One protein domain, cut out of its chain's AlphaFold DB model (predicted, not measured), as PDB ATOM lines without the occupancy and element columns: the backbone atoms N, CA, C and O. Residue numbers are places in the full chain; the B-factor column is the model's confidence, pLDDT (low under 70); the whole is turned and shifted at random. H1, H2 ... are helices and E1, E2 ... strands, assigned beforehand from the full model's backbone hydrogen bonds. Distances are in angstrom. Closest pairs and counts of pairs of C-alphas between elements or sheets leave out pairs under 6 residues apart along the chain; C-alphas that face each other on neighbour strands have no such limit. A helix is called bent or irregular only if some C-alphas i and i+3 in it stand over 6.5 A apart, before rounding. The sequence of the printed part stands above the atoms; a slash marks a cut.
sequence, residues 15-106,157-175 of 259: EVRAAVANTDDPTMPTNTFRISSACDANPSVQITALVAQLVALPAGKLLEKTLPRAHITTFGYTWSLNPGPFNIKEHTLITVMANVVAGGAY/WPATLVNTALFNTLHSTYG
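What this domain is: This is residues 15 to 106 and 157 to 175 of the 259 residues of the protein "Sexual differentiation process protein isp4" of Thanatephorus cucumeris (strain AG1-IB / isolate 7/3/14) (UniProt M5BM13). Three helices cross or run beside one helix, H4, which makes the core: H2 runs side by side with it, H3 crosses it, and H5 packs by part of its length on residues 88 to 92 of H4, with short H1 on H5. A small hairpin of two strands, E1 and E2, lies far from H1, and its tip, residues 73 to 78, sticks out. The printed part has 111 residues, with five named helices and two named strands in the order H1, H2, H3, E1, E2, H4, H5; the class is mostly helix, and the one sheet, E1 - E2, is antiparallel. The whole is compact, with a radius of gyration of the C-alphas of 15.3 A and spans of 46 by 37 by 27 A.

How they stand to each other: H1, residues 15 to 19, touches residues 161 to 168 alone of H5, residues 158 to 173; the closest C-alphas are those of Ala 19 and Ala 165, 4.4 A apart. H2, residues 34 to 39, touches H4, residues 88 to 102, at a shallow tilt of 16 degrees, the same way, with the C-alphas of Ile 35 and Ile 94 closest at 5.6 A. H3, residues 49 to 66, touches H4 at a steep tilt of 55 degrees, opposite ways, and the C-alphas of Ala 49 and Asn 99 come closest, at 5.4 A. E1, residues 71 to 74, and E2, residues 77 to 80, form a hairpin with N 72 and O 79 within hydrogen-bond range at 2.8 A and N 77 and O 74 at 3.0 A. H4 is the hub, touching three helices; its residues 88 to 92 alone touch H5, by residues 167 to 171 alone, at a steep tilt of 43 degrees, opposite ways, with the C-alphas of Ile 88 and Phe 167 closest at 6.8 A. The helix packing is mostly crossed, but only just: of the 3 touching pairs with a tilt, 1 is shallow. H3 and H5 are close but not clearly touching, the C-alphas of Leu 50 and Asn 163 being 7.0 A apart. Among the pairs that are apart are H1 and H4, and E1 and H4. Each O i to N i+4 pair is within hydrogen-bond range in H1 and H4; the counts are 1 of 2 in H2, 12 of 14 in H3 and 11 of 12 in H5.

Where its parts are: H1 begins at C-alpha 15, (48.290, -13.892, 11.641). H3 is 24.7 A long, with a kink of 33 degrees near residue 56; it is neither bent nor irregular, but only just: C-alphas 54 and 57 are 6.1 A apart. H4 is 21.0 A long and begins at C-alpha 88, (32.403, -7.157, 21.200). H5, 22.6 A long, ends at C-alpha 173, (30.933, -19.352, 19.260).

The domain as a whole: The C-alphas of Glu 15 and Phe 75 are the two farthest apart, at 48.0 A. Residues 107 to 156 are not printed, and C-alphas 106 and 157 are 24.0 A apart across the cut. The link from H1 to H2 is long, with 14 residues, of which 22 to 27 stand free. The mean pLDDT of the printed part is 72.3, and 41 residues are under 70, among them 30 to 48 and 67 to 75.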
ATOM      1  N   GLU A  15      48.741 -13.666  10.265       79.62
ATOM      2  CA  GLU A  15      48.290 -13.892  11.641       79.62
ATOM      3  C   GLU A  15      47.223 -12.874  12.062       79.62
ATOM      4  O   GLU A  15      46.296 -13.209  12.797       79.62
ATOM      5  N   VAL A  16      47.326 -11.636  11.568       78.88
ATOM      6  CA  VAL A  16      46.352 -10.571  11.838       78.88
ATOM      7  C   VAL A  16      45.056 -10.826  11.074       78.88
ATOM      8  O   VAL A  16      43.985 -10.738  11.671       78.88
ATOM      9  N   ARG A  17      45.158 -11.249   9.809       79.25
ATOM     10  CA  ARG A  17      44.008 -11.614   8.961       79.25
ATOM     11  C   ARG A  17      43.203 -12.783   9.527       79.25
ATOM     12  O   ARG A  17      41.983 -12.815   9.431       79.25
ATOM     13  N   ALA A  18      43.886 -13.757  10.127       75.00
ATOM     14  CA  ALA A  18      43.236 -14.907  10.751       75.00
ATOM     15  C   ALA A  18      42.583 -14.569  12.103       75.00
ATOM     16  O   ALA A  18      41.642 -15.241  12.524       75.00
ATOM     17  N   ALA A  19      43.098 -13.557  12.806       74.50
ATOM     18  CA  ALA A  19      42.673 -13.215  14.158       74.50
ATOM     19  C   ALA A  19      41.566 -12.157  14.212       74.50
ATOM     20  O   ALA A  19      40.828 -12.126  15.198       74.50
ATOM     21  N   VAL A  20      41.468 -11.269  13.214       73.25
ATOM     22  CA  VAL A  20      40.584 -10.093  13.224       73.25
ATOM     23  C   VAL A  20      39.831  -9.976  11.901       73.25
ATOM     24  O   VAL A  20      40.412 -10.160  10.841       73.25
ATOM     25  N   ALA A  21      38.529  -9.680  11.963       71.06
ATOM     26  CA  ALA A  21      37.736  -9.399  10.769       71.06
ATOM     27  C   ALA A  21      38.107  -8.024  10.183       71.06
ATOM     28  O   ALA A  21      38.267  -7.064  10.934       71.06
ATOM     29  N   ASN A  22      38.183  -7.920   8.855       67.06
ATOM     30  CA  ASN A  22      38.534  -6.667   8.166       67.06
ATOM     31  C   ASN A  22      37.423  -5.608   8.199       67.06
ATOM     32  O   ASN A  22      37.671  -4.442   7.914       67.06
ATOM     33  N   THR A  23      36.194  -5.996   8.541       69.75
ATOM     34  CA  THR A  23      35.034  -5.102   8.563       69.75
ATOM     35  C   THR A  23      34.652  -4.733   9.997       69.75
ATOM     36  O   THR A  23      34.436  -5.603  10.840       69.75
ATOM     37  N   ASP A  24      34.549  -3.428  10.270       74.81
ATOM     38  CA  ASP A  24      34.032  -2.883  11.532       74.81
ATOM     39  C   ASP A  24      32.738  -2.091  11.289       74.81
ATOM     40  O   ASP A  24      32.653  -1.298  10.354       74.81
ATOM     41  N   ASP A  25      31.731  -2.281  12.148       75.81
ATOM     42  CA  ASP A  25      30.488  -1.498  12.128       75.81
ATOM     43  C   ASP A  25      30.609  -0.293  13.083       75.81
ATOM     44  O   ASP A  25      30.678  -0.472  14.304       75.81
ATOM     45  N   PRO A  26      30.625   0.958  12.594       74.38
ATOM     46  CA  PRO A  26      30.791   2.139  13.441       74.38
ATOM     47  C   PRO A  26      29.555   2.472  14.293       74.38
ATOM     48  O   PRO A  26      29.654   3.311  15.187       74.38
ATOM     49  N   THR A  27      28.400   1.847  14.044       74.81
ATOM     50  CA  THR A  27      27.128   2.191  14.704       74.81
ATOM     51  C   THR A  27      26.898   1.465  16.030       74.81
ATOM     52  O   THR A  27      26.040   1.872  16.817       74.81
ATOM     53  N   MET A  28      27.673   0.414  16.322       75.44
ATOM     54  CA  MET A  28      27.500  -0.357  17.553       75.44
ATOM     55  C   MET A  28      27.918   0.437  18.811       75.44
ATOM     56  O   MET A  28      29.006   1.021  18.845       75.44
ATOM     57  N   PRO A  29      27.092   0.433  19.879       71.62
ATOM     58  CA  PRO A  29      27.354   1.196  21.096       71.62
ATOM     59  C   PRO A  29      28.578   0.667  21.848       71.62
ATOM     60  O   PRO A  29      28.785  -0.543  21.964       71.62
ATOM     61  N   THR A  30      29.381   1.592  22.375       61.81
ATOM     62  CA  THR A  30      30.656   1.297  23.049       61.81
ATOM     63  C   THR A  30      30.726   1.781  24.491       61.81
ATOM     64  O   THR A  30      31.524   1.244  25.246       61.81
ATOM     65  N   ASN A  31      29.908   2.761  24.892       62.28
ATOM     66  CA  ASN A  31      29.967   3.384  26.216       62.28
ATOM     67  C   ASN A  31      28.635   3.241  26.969       62.28
ATOM     68  O   ASN A  31      27.854   4.185  27.078       62.28
ATOM     69  N   THR A  32      28.361   2.033  27.457       64.00
ATOM     70  CA  THR A  32      27.177   1.726  28.271       64.00
ATOM     71  C   THR A  32      27.532   1.719  29.760       64.00
ATOM     72  O   THR A  32      28.640   1.354  30.148       64.00
ATOM     73  N   PHE A  33      26.555   2.022  30.621       60.47
ATOM     74  CA  PHE A  33      26.644   1.954  32.092       60.47
ATOM     75  C   PHE A  33      27.257   0.646  32.647       60.47
ATOM     76  O   PHE A  33      27.796   0.600  33.753       60.47
ATOM     77  N   ARG A  34      27.228  -0.430  31.858       61.78
ATOM     78  CA  ARG A  34      27.849  -1.719  32.178       61.78
ATOM     79  C   ARG A  34      29.362  -1.643  32.382       61.78
ATOM     80  O   ARG A  34      29.902  -2.428  33.157       61.78
ATOM     81  N   ILE A  35      30.029  -0.694  31.727       57.84
ATOM     82  CA  ILE A  35      31.469  -0.456  31.879       57.84
ATOM     83  C   ILE A  35      31.780   0.140  33.252       57.84
ATOM     84  O   ILE A  35      32.718  -0.314  33.898       57.84
ATOM     85  N   SER A  36      30.961   1.074  33.750       58.88
ATOM     86  CA  SER A  36      31.155   1.650  35.088       58.88
ATOM     87  C   SER A  36      30.962   0.620  36.201       58.88
ATOM     88  O   SER A  36      31.797   0.538  37.093       58.88
ATOM     89  N   SER A  37      29.937  -0.238  36.116       56.69
ATOM     90  CA  SER A  37      29.684  -1.257  37.149       56.69
ATOM     91  C   SER A  37      30.748  -2.360  37.214       56.69
ATOM     92  O   SER A  37      30.895  -3.008  38.245       56.69
ATOM     93  N   ALA A  38      31.480  -2.603  36.121       55.44
ATOM     94  CA  ALA A  38      32.550  -3.600  36.096       55.44
ATOM     95  C   ALA A  38      33.824  -3.119  36.817       55.44
ATOM     96  O   ALA A  38      34.613  -3.948  37.265       55.44
ATOM     97  N   CYS A  39      34.017  -1.802  36.955       53.03
ATOM     98  CA  CYS A  39      35.193  -1.214  37.601       53.03
ATOM     99  C   CYS A  39      35.121  -1.189  39.139       53.03
ATOM    100  O   CYS A  39      36.163  -1.068  39.775       53.03
ATOM    101  N   ASP A  40      33.933  -1.330  39.742       49.00
ATOM    102  CA  ASP A  40      33.749  -1.208  41.201       49.00
ATOM    103  C   ASP A  40      34.068  -2.491  41.990       49.00
ATOM    104  O   ASP A  40      34.119  -2.483  43.224       49.00
ATOM    105  N   ALA A  41      34.311  -3.615  41.311       50.31
ATOM    106  CA  ALA A  41      34.798  -4.815  41.970       50.31
ATOM    107  C   ALA A  41      36.307  -4.667  42.199       50.31
ATOM    108  O   ALA A  41      37.086  -4.765  41.258       50.31
ATOM    109  N   ASN A  42      36.716  -4.444  43.449       48.25
ATOM    110  CA  ASN A  42      38.111  -4.482  43.896       48.25
ATOM    111  C   ASN A  42      38.442  -5.901  44.414       48.25
ATOM    112  O   ASN A  42      38.376  -6.137  45.625       48.25
ATOM    113  N   PRO A  43      38.751  -6.900  43.562       49.31
ATOM    114  CA  PRO A  43      39.290  -8.150  44.062       49.31
ATOM    115  C   PRO A  43      40.722  -7.900  44.541       49.31
ATOM    116  O   PRO A  43      41.552  -7.361  43.817       49.31
ATOM    117  N   SER A  44      41.058  -8.367  45.743       44.69
ATOM    118  CA  SER A  44      42.437  -8.394  46.259       44.69
ATOM    119  C   SER A  44      43.375  -9.315  45.457       44.69
ATOM    120  O   SER A  44      44.531  -9.506  45.826       44.69
ATOM    121  N   VAL A  45      42.866  -9.930  44.388       56.16
ATOM    122  CA  VAL A  45      43.574 -10.843  43.500       56.16
ATOM    123  C   VAL A  45      43.867 -10.102  42.205       56.16
ATOM    124  O   VAL A  45      42.961  -9.585  41.557       56.16
ATOM    125  N   GLN A  46      45.139 -10.078  41.815       56.47
ATOM    126  CA  GLN A  46      45.579  -9.572  40.519       56.47
ATOM    127  C   GLN A  46      45.007 -10.470  39.413       56.47
ATOM    128  O   GLN A  46      45.501 -11.570  39.168       56.47
ATOM    129  N   ILE A  47      43.926 -10.023  38.772       63.19
ATOM    130  CA  ILE A  47      43.313 -10.729  37.647       63.19
ATOM    131  C   ILE A  47      44.058 -10.321  36.374       63.19
ATOM    132  O   ILE A  47      44.131  -9.142  36.031       63.19
ATOM    133  N   THR A  48      44.620 -11.293  35.655       69.88
ATOM    134  CA  THR A  48      45.243 -11.034  34.350       69.88
ATOM    135  C   THR A  48      44.183 -10.642  33.317       69.88
ATOM    136  O   THR A  48      43.035 -11.081  33.395       69.88
ATOM    137  N   ALA A  49      44.564  -9.848  32.309       71.06
ATOM    138  CA  ALA A  49      43.636  -9.363  31.277       71.06
ATOM    139  C   ALA A  49      42.838 -10.493  30.595       71.06
ATOM    140  O   ALA A  49      41.654 -10.327  30.322       71.06
ATOM    141  N   LEU A  50      43.454 -11.667  30.404       76.25
ATOM    142  CA  LEU A  50      42.801 -12.848  29.826       76.25
ATOM    143  C   LEU A  50      41.699 -13.421  30.725       76.25
ATOM    144  O   LEU A  50      40.638 -13.808  30.240       76.25
ATOM    145  N   VAL A  51      41.922 -13.472  32.039       75.12
ATOM    146  CA  VAL A  51      40.898 -13.942  32.981       75.12
ATOM    147  C   VAL A  51      39.765 -12.919  33.062       75.12
ATOM    148  O   VAL A  51      38.600 -13.307  33.025       75.12
ATOM    149  N   ALA A  52      40.087 -11.621  33.078       77.19
ATOM    150  CA  ALA A  52      39.085 -10.558  33.020       77.19
ATOM    151  C   ALA A  52      38.239 -10.647  31.738       77.19
ATOM    152  O   ALA A  52      37.016 -10.581  31.813       77.19
ATOM    153  N   GLN A  53      38.866 -10.902  30.585       82.88
ATOM    154  CA  GLN A  53      38.193 -11.132  29.306       82.88
ATOM    155  C   GLN A  53      37.255 -12.347  29.344       82.88
ATOM    156  O   GLN A  53      36.131 -12.299  28.856       82.88
ATOM    157  N   LEU A  54      37.672 -13.461  29.938       78.50
ATOM    158  CA  LEU A  54      36.816 -14.646  29.992       78.50
ATOM    159  C   LEU A  54      35.627 -14.475  30.953       78.50
ATOM    160  O   LEU A  54      34.554 -15.013  30.689       78.50
ATOM    161  N   VAL A  55      35.790 -13.714  32.040       76.38
ATOM    162  CA  VAL A  55      34.722 -13.430  33.019       76.38
ATOM    163  C   VAL A  55      33.779 -12.319  32.543       76.38
ATOM    164  O   VAL A  55      32.580 -12.356  32.834       76.38
ATOM    165  N   ALA A  56      34.278 -11.345  31.780       78.69
ATOM    166  CA  ALA A  56      33.491 -10.204  31.323       78.69
ATOM    167  C   ALA A  56      32.351 -10.606  30.373       78.69
ATOM    168  O   ALA A  56      31.293  -9.982  30.414       78.69
ATOM    169  N   LEU A  57      32.500 -11.672  29.577       76.00
ATOM    170  CA  LEU A  57      31.427 -12.164  28.705       76.00
ATOM    171  C   LEU A  57      30.200 -12.710  29.471       76.00
ATOM    172  O   LEU A  57      29.098 -12.200  29.247       76.00
ATOM    173  N   PRO A  58      30.322 -13.711  30.373       74.38
ATOM    174  CA  PRO A  58      29.181 -14.198  31.146       74.38
ATOM    175  C   PRO A  58      28.623 -13.120  32.083       74.38
ATOM    176  O   PRO A  58      27.402 -13.004  32.200       74.38
ATOM    177  N   ALA A  59      29.477 -12.289  32.691       74.06
ATOM    178  CA  ALA A  59      29.042 -11.181  33.538       74.06
ATOM    179  C   ALA A  59      28.281 -10.104  32.742       74.06
ATOM    180  O   ALA A  59      27.195  -9.697  33.146       74.06
ATOM    181  N   GLY A  60      28.787  -9.691  31.577       73.00
ATOM    182  CA  GLY A  60      28.157  -8.697  30.704       73.00
ATOM    183  C   GLY A  60      26.811  -9.159  30.138       73.00
ATOM    184  O   GLY A  60      25.892  -8.350  29.991       73.00
ATOM    185  N   LYS A  61      26.659 -10.466  29.893       74.94
ATOM    186  CA  LYS A  61      25.401 -11.105  29.472       74.94
ATOM    187  C   LYS A  61      24.419 -11.318  30.624       74.94
ATOM    188  O   LYS A  61      23.216 -11.175  30.424       74.94
ATOM    189  N   LEU A  62      24.899 -11.627  31.828       72.44
ATOM    190  CA  LEU A  62      24.066 -11.592  33.035       72.44
ATOM    191  C   LEU A  62      23.523 -10.184  33.255       72.44
ATOM    192  O   LEU A  62      22.322 -10.013  33.424       72.44
ATOM    193  N   LEU A  63      24.393  -9.185  33.144       69.81
ATOM    194  CA  LEU A  63      24.046  -7.779  33.276       69.81
ATOM    195  C   LEU A  63      23.082  -7.312  32.168       69.81
ATOM    196  O   LEU A  63      22.192  -6.510  32.428       69.81
ATOM    197  N   GLU A  64      23.177  -7.873  30.955       73.31
ATOM    198  CA  GLU A  64      22.181  -7.686  29.884       73.31
ATOM    199  C   GLU A  64      20.782  -8.151  30.282       73.31
ATOM    200  O   GLU A  64      19.796  -7.498  29.942       73.31
ATOM    201  N   LYS A  65      20.704  -9.291  30.973       71.56
ATOM    202  CA  LYS A  65      19.445  -9.921  31.377       71.56
ATOM    203  C   LYS A  65      18.860  -9.299  32.642       71.56
ATOM    204  O   LYS A  65      17.643  -9.303  32.793       71.56
ATOM    205  N   THR A  66      19.699  -8.793  33.543       72.25
ATOM    206  CA  THR A  66      19.259  -8.197  34.810       72.25
ATOM    207  C   THR A  66      18.936  -6.709  34.693       72.25
ATOM    208  O   THR A  66      18.075  -6.231  35.430       72.25
ATOM    209  N   LEU A  67      19.576  -5.965  33.778       69.06
ATOM    210  CA  LEU A  67      19.299  -4.537  33.604       69.06
ATOM    211  C   LEU A  67      17.970  -4.295  32.870       69.06
ATOM    212  O   LEU A  67      17.809  -4.744  31.727       69.06
ATOM    213  N   PRO A  68      17.047  -3.507  33.456       65.19
ATOM    214  CA  PRO A  68      15.814  -3.132  32.783       65.19
ATOM    215  C   PRO A  68      16.114  -2.272  31.550       65.19
ATOM    216  O   PRO A  68      16.919  -1.341  31.599       65.19
ATOM    217  N   ARG A  69      15.411  -2.541  30.441       64.06
ATOM    218  CA  ARG A  69      15.395  -1.699  29.226       64.06
ATOM    219  C   ARG A  69      14.553  -0.436  29.438       64.06
ATOM    220  O   ARG A  69      13.657  -0.129  28.659       64.06
ATOM    221  N   ALA A  70      14.785   0.249  30.552       60.69
ATOM    222  CA  ALA A  70      14.086   1.475  30.882       60.69
ATOM    223  C   ALA A  70      14.782   2.651  30.189       60.69
ATOM    224  O   ALA A  70      15.972   2.893  30.399       60.69
ATOM    225  N   HIS A  71      14.024   3.384  29.374       64.69
ATOM    226  CA  HIS A  71      14.433   4.685  28.861       64.69
ATOM    227  C   HIS A  71      14.187   5.720  29.956       64.69
ATOM    228  O   HIS A  71      13.041   6.015  30.289       64.69
ATOM    229  N   ILE A  72      15.263   6.239  30.543       68.06
ATOM    230  CA  ILE A  72      15.198   7.287  31.554       68.06
ATOM    231  C   ILE A  72      15.457   8.617  30.858       68.06
ATOM    232  O   ILE A  72      16.452   8.802  30.156       68.06
ATOM    233  N   THR A  73      14.535   9.556  31.033       66.56
ATOM    234  CA  THR A  73      14.697  10.930  30.569       66.56
ATOM    235  C   THR A  73      15.194  11.780  31.725       66.56
ATOM    236  O   THR A  73      14.430  12.069  32.646       66.56
ATOM    237  N   THR A  74      16.454  12.205  31.677       64.62
ATOM    238  CA  THR A  74      17.015  13.130  32.674       64.62
ATOM    239  C   THR A  74      17.473  14.390  31.953       64.62
ATOM    240  O   THR A  74      18.198  14.300  30.966       64.62
ATOM    241  N   PHE A  75      17.033  15.567  32.415       65.00
ATOM    242  CA  PHE A  75      17.411  16.872  31.843       65.00
ATOM    243  C   PHE A  75      17.230  16.988  30.311       65.00
ATOM    244  O   PHE A  75      18.036  17.610  29.628       65.00
ATOM    245  N   GLY A  76      16.176  16.383  29.750       71.38
ATOM    246  CA  GLY A  76      15.880  16.442  28.309       71.38
ATOM    247  C   GLY A  76      16.695  15.484  27.431       71.38
ATOM    248  O   GLY A  76      16.438  15.407  26.233       71.38
ATOM    249  N   TYR A  77      17.621  14.710  28.006       66.94
ATOM    250  CA  TYR A  77      18.330  13.637  27.312       66.94
ATOM    251  C   TYR A  77      17.675  12.287  27.632       66.94
ATOM    252  O   TYR A  77      17.490  11.934  28.800       66.94
ATOM    253  N   THR A  78      17.298  11.533  26.600       66.62
ATOM    254  CA  THR A  78      16.791  10.158  26.718       66.62
ATOM    255  C   THR A  78      17.972   9.193  26.698       66.62
ATOM    256  O   THR A  78      18.632   9.053  25.670       66.62
ATOM    257  N   TRP A  79      18.231   8.501  27.803       66.56
ATOM    258  CA  TRP A  79      19.279   7.485  27.880       66.56
ATOM    259  C   TRP A  79      18.703   6.176  28.415       66.56
ATOM    260  O   TRP A  79      17.790   6.160  29.237       66.56
ATOM    261  N   SER A  80      19.193   5.056  27.889       67.88
ATOM    262  CA  SER A  80      18.792   3.719  28.330       67.88
ATOM    263  C   SER A  80      19.924   3.099  29.138       67.88
ATOM    264  O   SER A  80      21.076   3.134  28.705       67.88
ATOM    265  N   LEU A  81      19.600   2.483  30.279       63.78
ATOM    266  CA  LEU A  81      20.566   1.658  31.020       63.78
ATOM    267  C   LEU A  81      20.967   0.394  30.245       63.78
ATOM    268  O   LEU A  81      22.017  -0.197  30.502       63.78
ATOM    269  N   ASN A  82      20.130  -0.023  29.296       71.31
ATOM    270  CA  ASN A  82      20.334  -1.195  28.467       71.31
ATOM    271  C   ASN A  82      19.996  -0.847  27.003       71.31
ATOM    272  O   ASN A  82      18.864  -1.072  26.567       71.31
ATOM    273  N   PRO A  83      20.937  -0.232  26.260       62.91
ATOM    274  CA  PRO A  83      20.702   0.219  24.891       62.91
ATOM    275  C   PRO A  83      20.661  -0.934  23.880       62.91
ATOM    276  O   PRO A  83      20.086  -0.772  22.808       62.91
ATOM    277  N   GLY A  84      21.233  -2.099  24.201       69.19
ATOM    278  CA  GLY A  84      21.316  -3.210  23.262       69.19
ATOM    279  C   GLY A  84      21.967  -4.480  23.822       69.19
ATOM    280  O   GLY A  84      22.317  -4.546  25.009       69.19
ATOM    281  N   PRO A  85      22.099  -5.514  22.971       73.81
ATOM    282  CA  PRO A  85      22.809  -6.733  23.326       73.81
ATOM    283  C   PRO A  85      24.283  -6.438  23.616       73.81
ATOM    284  O   PRO A  85      24.867  -5.526  23.040       73.81
ATOM    285  N   PHE A  86      24.882  -7.221  24.515       76.94
ATOM    286  CA  PHE A  86      26.295  -7.078  24.855       76.94
ATOM    287  C   PHE A  86      27.177  -7.359  23.635       76.94
ATOM    288  O   PHE A  86      27.153  -8.481  23.115       76.94
ATOM    289  N   ASN A  87      27.941  -6.346  23.221       81.44
ATOM    290  CA  ASN A  87      28.725  -6.342  21.985       81.44
ATOM    291  C   ASN A  87      30.218  -6.611  22.226       81.44
ATOM    292  O   ASN A  87      30.737  -6.443  23.331       81.44
ATOM    293  N   ILE A  88      30.943  -6.972  21.159       82.50
ATOM    294  CA  ILE A  88      32.403  -7.157  21.200       82.50
ATOM    295  C   ILE A  88      33.139  -5.889  21.639       82.50
ATOM    296  O   ILE A  88      34.060  -5.979  22.440       82.50
ATOM    297  N   LYS A  89      32.676  -4.703  21.222       83.44
ATOM    298  CA  LYS A  89      33.297  -3.420  21.583       83.44
ATOM    299  C   LYS A  89      33.178  -3.093  23.071       83.44
ATOM    300  O   LYS A  89      34.163  -2.695  23.687       83.44
ATOM    301  N   GLU A  90      31.998  -3.299  23.658       81.75
ATOM    302  CA  GLU A  90      31.798  -3.134  25.105       81.75
ATOM    303  C   GLU A  90      32.671  -4.121  25.882       81.75
ATOM    304  O   GLU A  90      33.315  -3.749  26.860       81.75
ATOM    305  N   HIS A  91      32.744  -5.366  25.405       85.31
ATOM    306  CA  HIS A  91      33.590  -6.393  25.994       85.31
ATOM    307  C   HIS A  91      35.075  -6.002  25.959       85.31
ATOM    308  O   HIS A  91      35.751  -6.049  26.986       85.31
ATOM    309  N   THR A  92      35.578  -5.554  24.809       85.81
ATOM    310  CA  THR A  92      36.961  -5.092  24.670       85.81
ATOM    311  C   THR A  92      37.249  -3.903  25.582       85.81
ATOM    312  O   THR A  92      38.285  -3.892  26.245       85.81
ATOM    313  N   LEU A  93      36.333  -2.936  25.679       82.94
ATOM    314  CA  LEU A  93      36.522  -1.769  26.537       82.94
ATOM    315  C   LEU A  93      36.579  -2.146  28.024       82.94
ATOM    316  O   LEU A  93      37.458  -1.657  28.731       82.94
ATOM    317  N   ILE A  94      35.710  -3.051  28.490       81.56
ATOM    318  CA  ILE A  94      35.738  -3.561  29.871       81.56
ATOM    319  C   ILE A  94      37.084  -4.226  30.173       81.56
ATOM    320  O   ILE A  94      37.691  -3.936  31.201       81.56
ATOM    321  N   THR A  95      37.584  -5.074  29.274       82.88
ATOM    322  CA  THR A  95      38.874  -5.755  29.462       82.88
ATOM    323  C   THR A  95      40.044  -4.773  29.506       82.88
ATOM    324  O   THR A  95      40.930  -4.920  30.347       82.88
ATOM    325  N   VAL A  96      40.054  -3.756  28.636       84.50
ATOM    326  CA  VAL A  96      41.093  -2.712  28.650       84.50
ATOM    327  C   VAL A  96      41.040  -1.921  29.957       84.50
ATOM    328  O   VAL A  96      42.076  -1.725  30.588       84.50
ATOM    329  N   MET A  97      39.848  -1.528  30.413       79.69
ATOM    330  CA  MET A  97      39.686  -0.820  31.688       79.69
ATOM    331  C   MET A  97      40.126  -1.675  32.880       79.69
ATOM    332  O   MET A  97      40.861  -1.194  33.741       79.69
ATOM    333  N   ALA A  98      39.760  -2.958  32.904       78.88
ATOM    334  CA  ALA A  98      40.202  -3.892  33.937       78.88
ATOM    335  C   ALA A  98      41.733  -4.034  33.961       78.88
ATOM    336  O   ALA A  98      42.338  -4.061  35.031       78.88
ATOM    337  N   ASN A  99      42.377  -4.068  32.790       81.31
ATOM    338  CA  ASN A  99      43.832  -4.135  32.701       81.31
ATOM    339  C   ASN A  99      44.517  -2.864  33.227       81.31
ATOM    340  O   ASN A  99      45.521  -2.970  33.927       81.31
ATOM    341  N   VAL A 100      43.959  -1.682  32.944       79.00
ATOM    342  CA  VAL A 100      44.473  -0.403  33.459       79.00
ATOM    343  C   VAL A 100      44.371  -0.334  34.986       79.00
ATOM    344  O   VAL A 100      45.285   0.168  35.636       79.00
ATOM    345  N   VAL A 101      43.286  -0.848  35.570       75.75
ATOM    346  CA  VAL A 101      43.070  -0.824  37.026       75.75
ATOM    347  C   VAL A 101      43.942  -1.852  37.756       75.75
ATOM    348  O   VAL A 101      44.397  -1.575  38.865       75.75
ATOM    349  N   ALA A 102      44.232  -3.005  37.140       73.19
ATOM    350  CA  ALA A 102      44.974  -4.096  37.778       73.19
ATOM    351  C   ALA A 102      46.348  -3.667  38.328       73.19
ATOM    352  O   ALA A 102      46.724  -4.072  39.427       73.19
ATOM    353  N   GLY A 103      47.072  -2.811  37.599       70.44
ATOM    354  CA  GLY A 103      48.403  -2.336  37.992       70.44
ATOM    355  C   GLY A 103      48.426  -1.310  39.130       70.44
ATOM    356  O   GLY A 103      49.504  -0.980  39.616       70.44
ATOM    357  N   GLY A 104      47.266  -0.804  39.566       76.25
ATOM    358  CA  GLY A 104      47.187   0.305  40.514       76.25
ATOM    359  C   GLY A 104      47.678   1.638  39.929       76.25
ATOM    360  O   GLY A 104      48.245   1.714  38.838       76.25
ATOM    361  N   ALA A 105      47.432   2.734  40.647       82.75
ATOM    362  CA  ALA A 105      47.885   4.057  40.224       82.75
ATOM    363  C   ALA A 105      49.304   4.320  40.744       82.75
ATOM    364  O   ALA A 105      49.483   4.471  41.942       82.75
ATOM    365  N   TYR A 106      50.290   4.477  39.857       81.50
ATOM    366  CA  TYR A 106      51.701   4.719  40.223       81.50
ATOM    367  C   TYR A 106      51.908   5.850  41.254       81.50
ATOM    368  O   TYR A 106      52.786   5.801  42.115       81.50
ATOM    369  N   TRP A 157      51.617  -6.207  17.483       86.94
ATOM    370  CA  TRP A 157      51.586  -6.371  18.936       86.94
ATOM    371  C   TRP A 157      51.077  -7.782  19.285       86.94
ATOM    372  O   TRP A 157      49.874  -7.989  19.458       86.94
ATOM    373  N   PRO A 158      51.962  -8.791  19.392       85.69
ATOM    374  CA  PRO A 158      51.546 -10.188  19.553       85.69
ATOM    375  C   PRO A 158      50.679 -10.429  20.795       85.69
ATOM    376  O   PRO A 158      49.712 -11.184  20.750       85.69
ATOM    377  N   ALA A 159      50.975  -9.735  21.899       84.06
ATOM    378  CA  ALA A 159      50.203  -9.848  23.135       84.06
ATOM    379  C   ALA A 159      48.748  -9.372  22.970       84.06
ATOM    380  O   ALA A 159      47.831  -9.986  23.515       84.06
ATOM    381  N   THR A 160      48.504  -8.306  22.205       85.25
ATOM    382  CA  THR A 160      47.136  -7.830  21.946       85.25
ATOM    383  C   THR A 160      46.435  -8.706  20.915       85.25
ATOM    384  O   THR A 160      45.233  -8.915  21.043       85.25
ATOM    385  N   LEU A 161      47.176  -9.286  19.962       86.06
ATOM    386  CA  LEU A 161      46.638 -10.188  18.940       86.06
ATOM    387  C   LEU A 161      45.977 -11.438  19.542       86.06
ATOM    388  O   LEU A 161      44.922 -11.876  19.089       86.06
ATOM    389  N   VAL A 162      46.561 -11.990  20.609       85.69
ATOM    390  CA  VAL A 162      45.962 -13.125  21.331       85.69
ATOM    391  C   VAL A 162      44.617 -12.736  21.950       85.69
ATOM    392  O   VAL A 162      43.651 -13.493  21.862       85.69
ATOM    393  N   ASN A 163      44.527 -11.535  22.533       86.12
ATOM    394  CA  ASN A 163      43.281 -11.040  23.121       86.12
ATOM    395  C   ASN A 163      42.214 -10.788  22.040       86.12
ATOM    396  O   ASN A 163      41.053 -11.144  22.242       86.12
ATOM    397  N   THR A 164      42.580 -10.224  20.882       85.94
ATOM    398  CA  THR A 164      41.634  -9.971  19.779       85.94
ATOM    399  C   THR A 164      41.115 -11.257  19.144       85.94
ATOM    400  O   THR A 164      39.903 -11.395  18.974       85.94
ATOM    401  N   ALA A 165      41.988 -12.239  18.902       85.12
ATOM    402  CA  ALA A 165      41.580 -13.570  18.452       85.12
ATOM    403  C   ALA A 165      40.608 -14.228  19.447       85.12
ATOM    404  O   ALA A 165      39.591 -14.815  19.063       85.12
ATOM    405  N   LEU A 166      40.873 -14.087  20.750       85.25
ATOM    406  CA  LEU A 166      39.993 -14.610  21.789       85.25
ATOM    407  C   LEU A 166      38.627 -13.899  21.808       85.25
ATOM    408  O   LEU A 166      37.605 -14.565  21.951       85.25
ATOM    409  N   PHE A 167      38.561 -12.579  21.598       86.19
ATOM    410  CA  PHE A 167      37.277 -11.870  21.492       86.19
ATOM    411  C   PHE A 167      36.436 -12.377  20.318       86.19
ATOM    412  O   PHE A 167      35.237 -12.606  20.487       86.19
ATOM    413  N   ASN A 168      37.066 -12.591  19.159       83.06
ATOM    414  CA  ASN A 168      36.380 -13.087  17.968       83.06
ATOM    415  C   ASN A 168      35.898 -14.528  18.136       83.06
ATOM    416  O   ASN A 168      34.758 -14.839  17.792       83.06
ATOM    417  N   THR A 169      36.708 -15.409  18.723       81.69
ATOM    418  CA  THR A 169      36.290 -16.797  19.000       81.69
ATOM    419  C   THR A 169      35.168 -16.864  20.035       81.69
ATOM    420  O   THR A 169      34.196 -17.589  19.829       81.69
ATOM    421  N   LEU A 170      35.246 -16.065  21.104       79.75
ATOM    422  CA  LEU A 170      34.203 -15.975  22.125       79.75
ATOM    423  C   LEU A 170      32.869 -15.502  21.540       79.75
ATOM    424  O   LEU A 170      31.864 -16.166  21.756       79.75
ATOM    425  N   HIS A 171      32.843 -14.402  20.782       79.69
ATOM    426  CA  HIS A 171      31.592 -13.852  20.236       79.69
ATOM    427  C   HIS A 171      31.041 -14.630  19.028       79.69
ATOM    428  O   HIS A 171      29.831 -14.643  18.837       79.69
ATOM    429  N   SER A 172      31.875 -15.333  18.248       74.81
ATOM    430  CA  SER A 172      31.414 -16.178  17.124       74.81
ATOM    431  C   SER A 172      30.867 -17.547  17.550       74.81
ATOM    432  O   SER A 172      29.996 -18.109  16.874       74.81
ATOM    433  N   THR A 173      31.370 -18.075  18.670       67.31
ATOM    434  CA  THR A 173      30.933 -19.352  19.260       67.31
ATOM    435  C   THR A 173      29.764 -19.150  20.230       67.31
ATOM    436  O   THR A 173      29.011 -20.083  20.502       67.31
ATOM    437  N   TYR A 174      29.565 -17.928  20.737       63.44
ATOM    438  CA  TYR A 174      28.518 -17.630  21.711       63.44
ATOM    439  C   TYR A 174      27.117 -17.953  21.165       63.44
ATOM    440  O   TYR A 174      26.642 -17.331  20.217       63.44
ATOM    441  N   GLY A 175      26.436 -18.914  21.795       57.56
ATOM    442  CA  GLY A 175      25.081 -19.334  21.418       57.56
ATOM    443  C   GLY A 175      25.011 -20.450  20.372       57.56
ATOM    444  O   GLY A 175      23.909 -20.896  20.058       57.56
TER     445      GLY A 175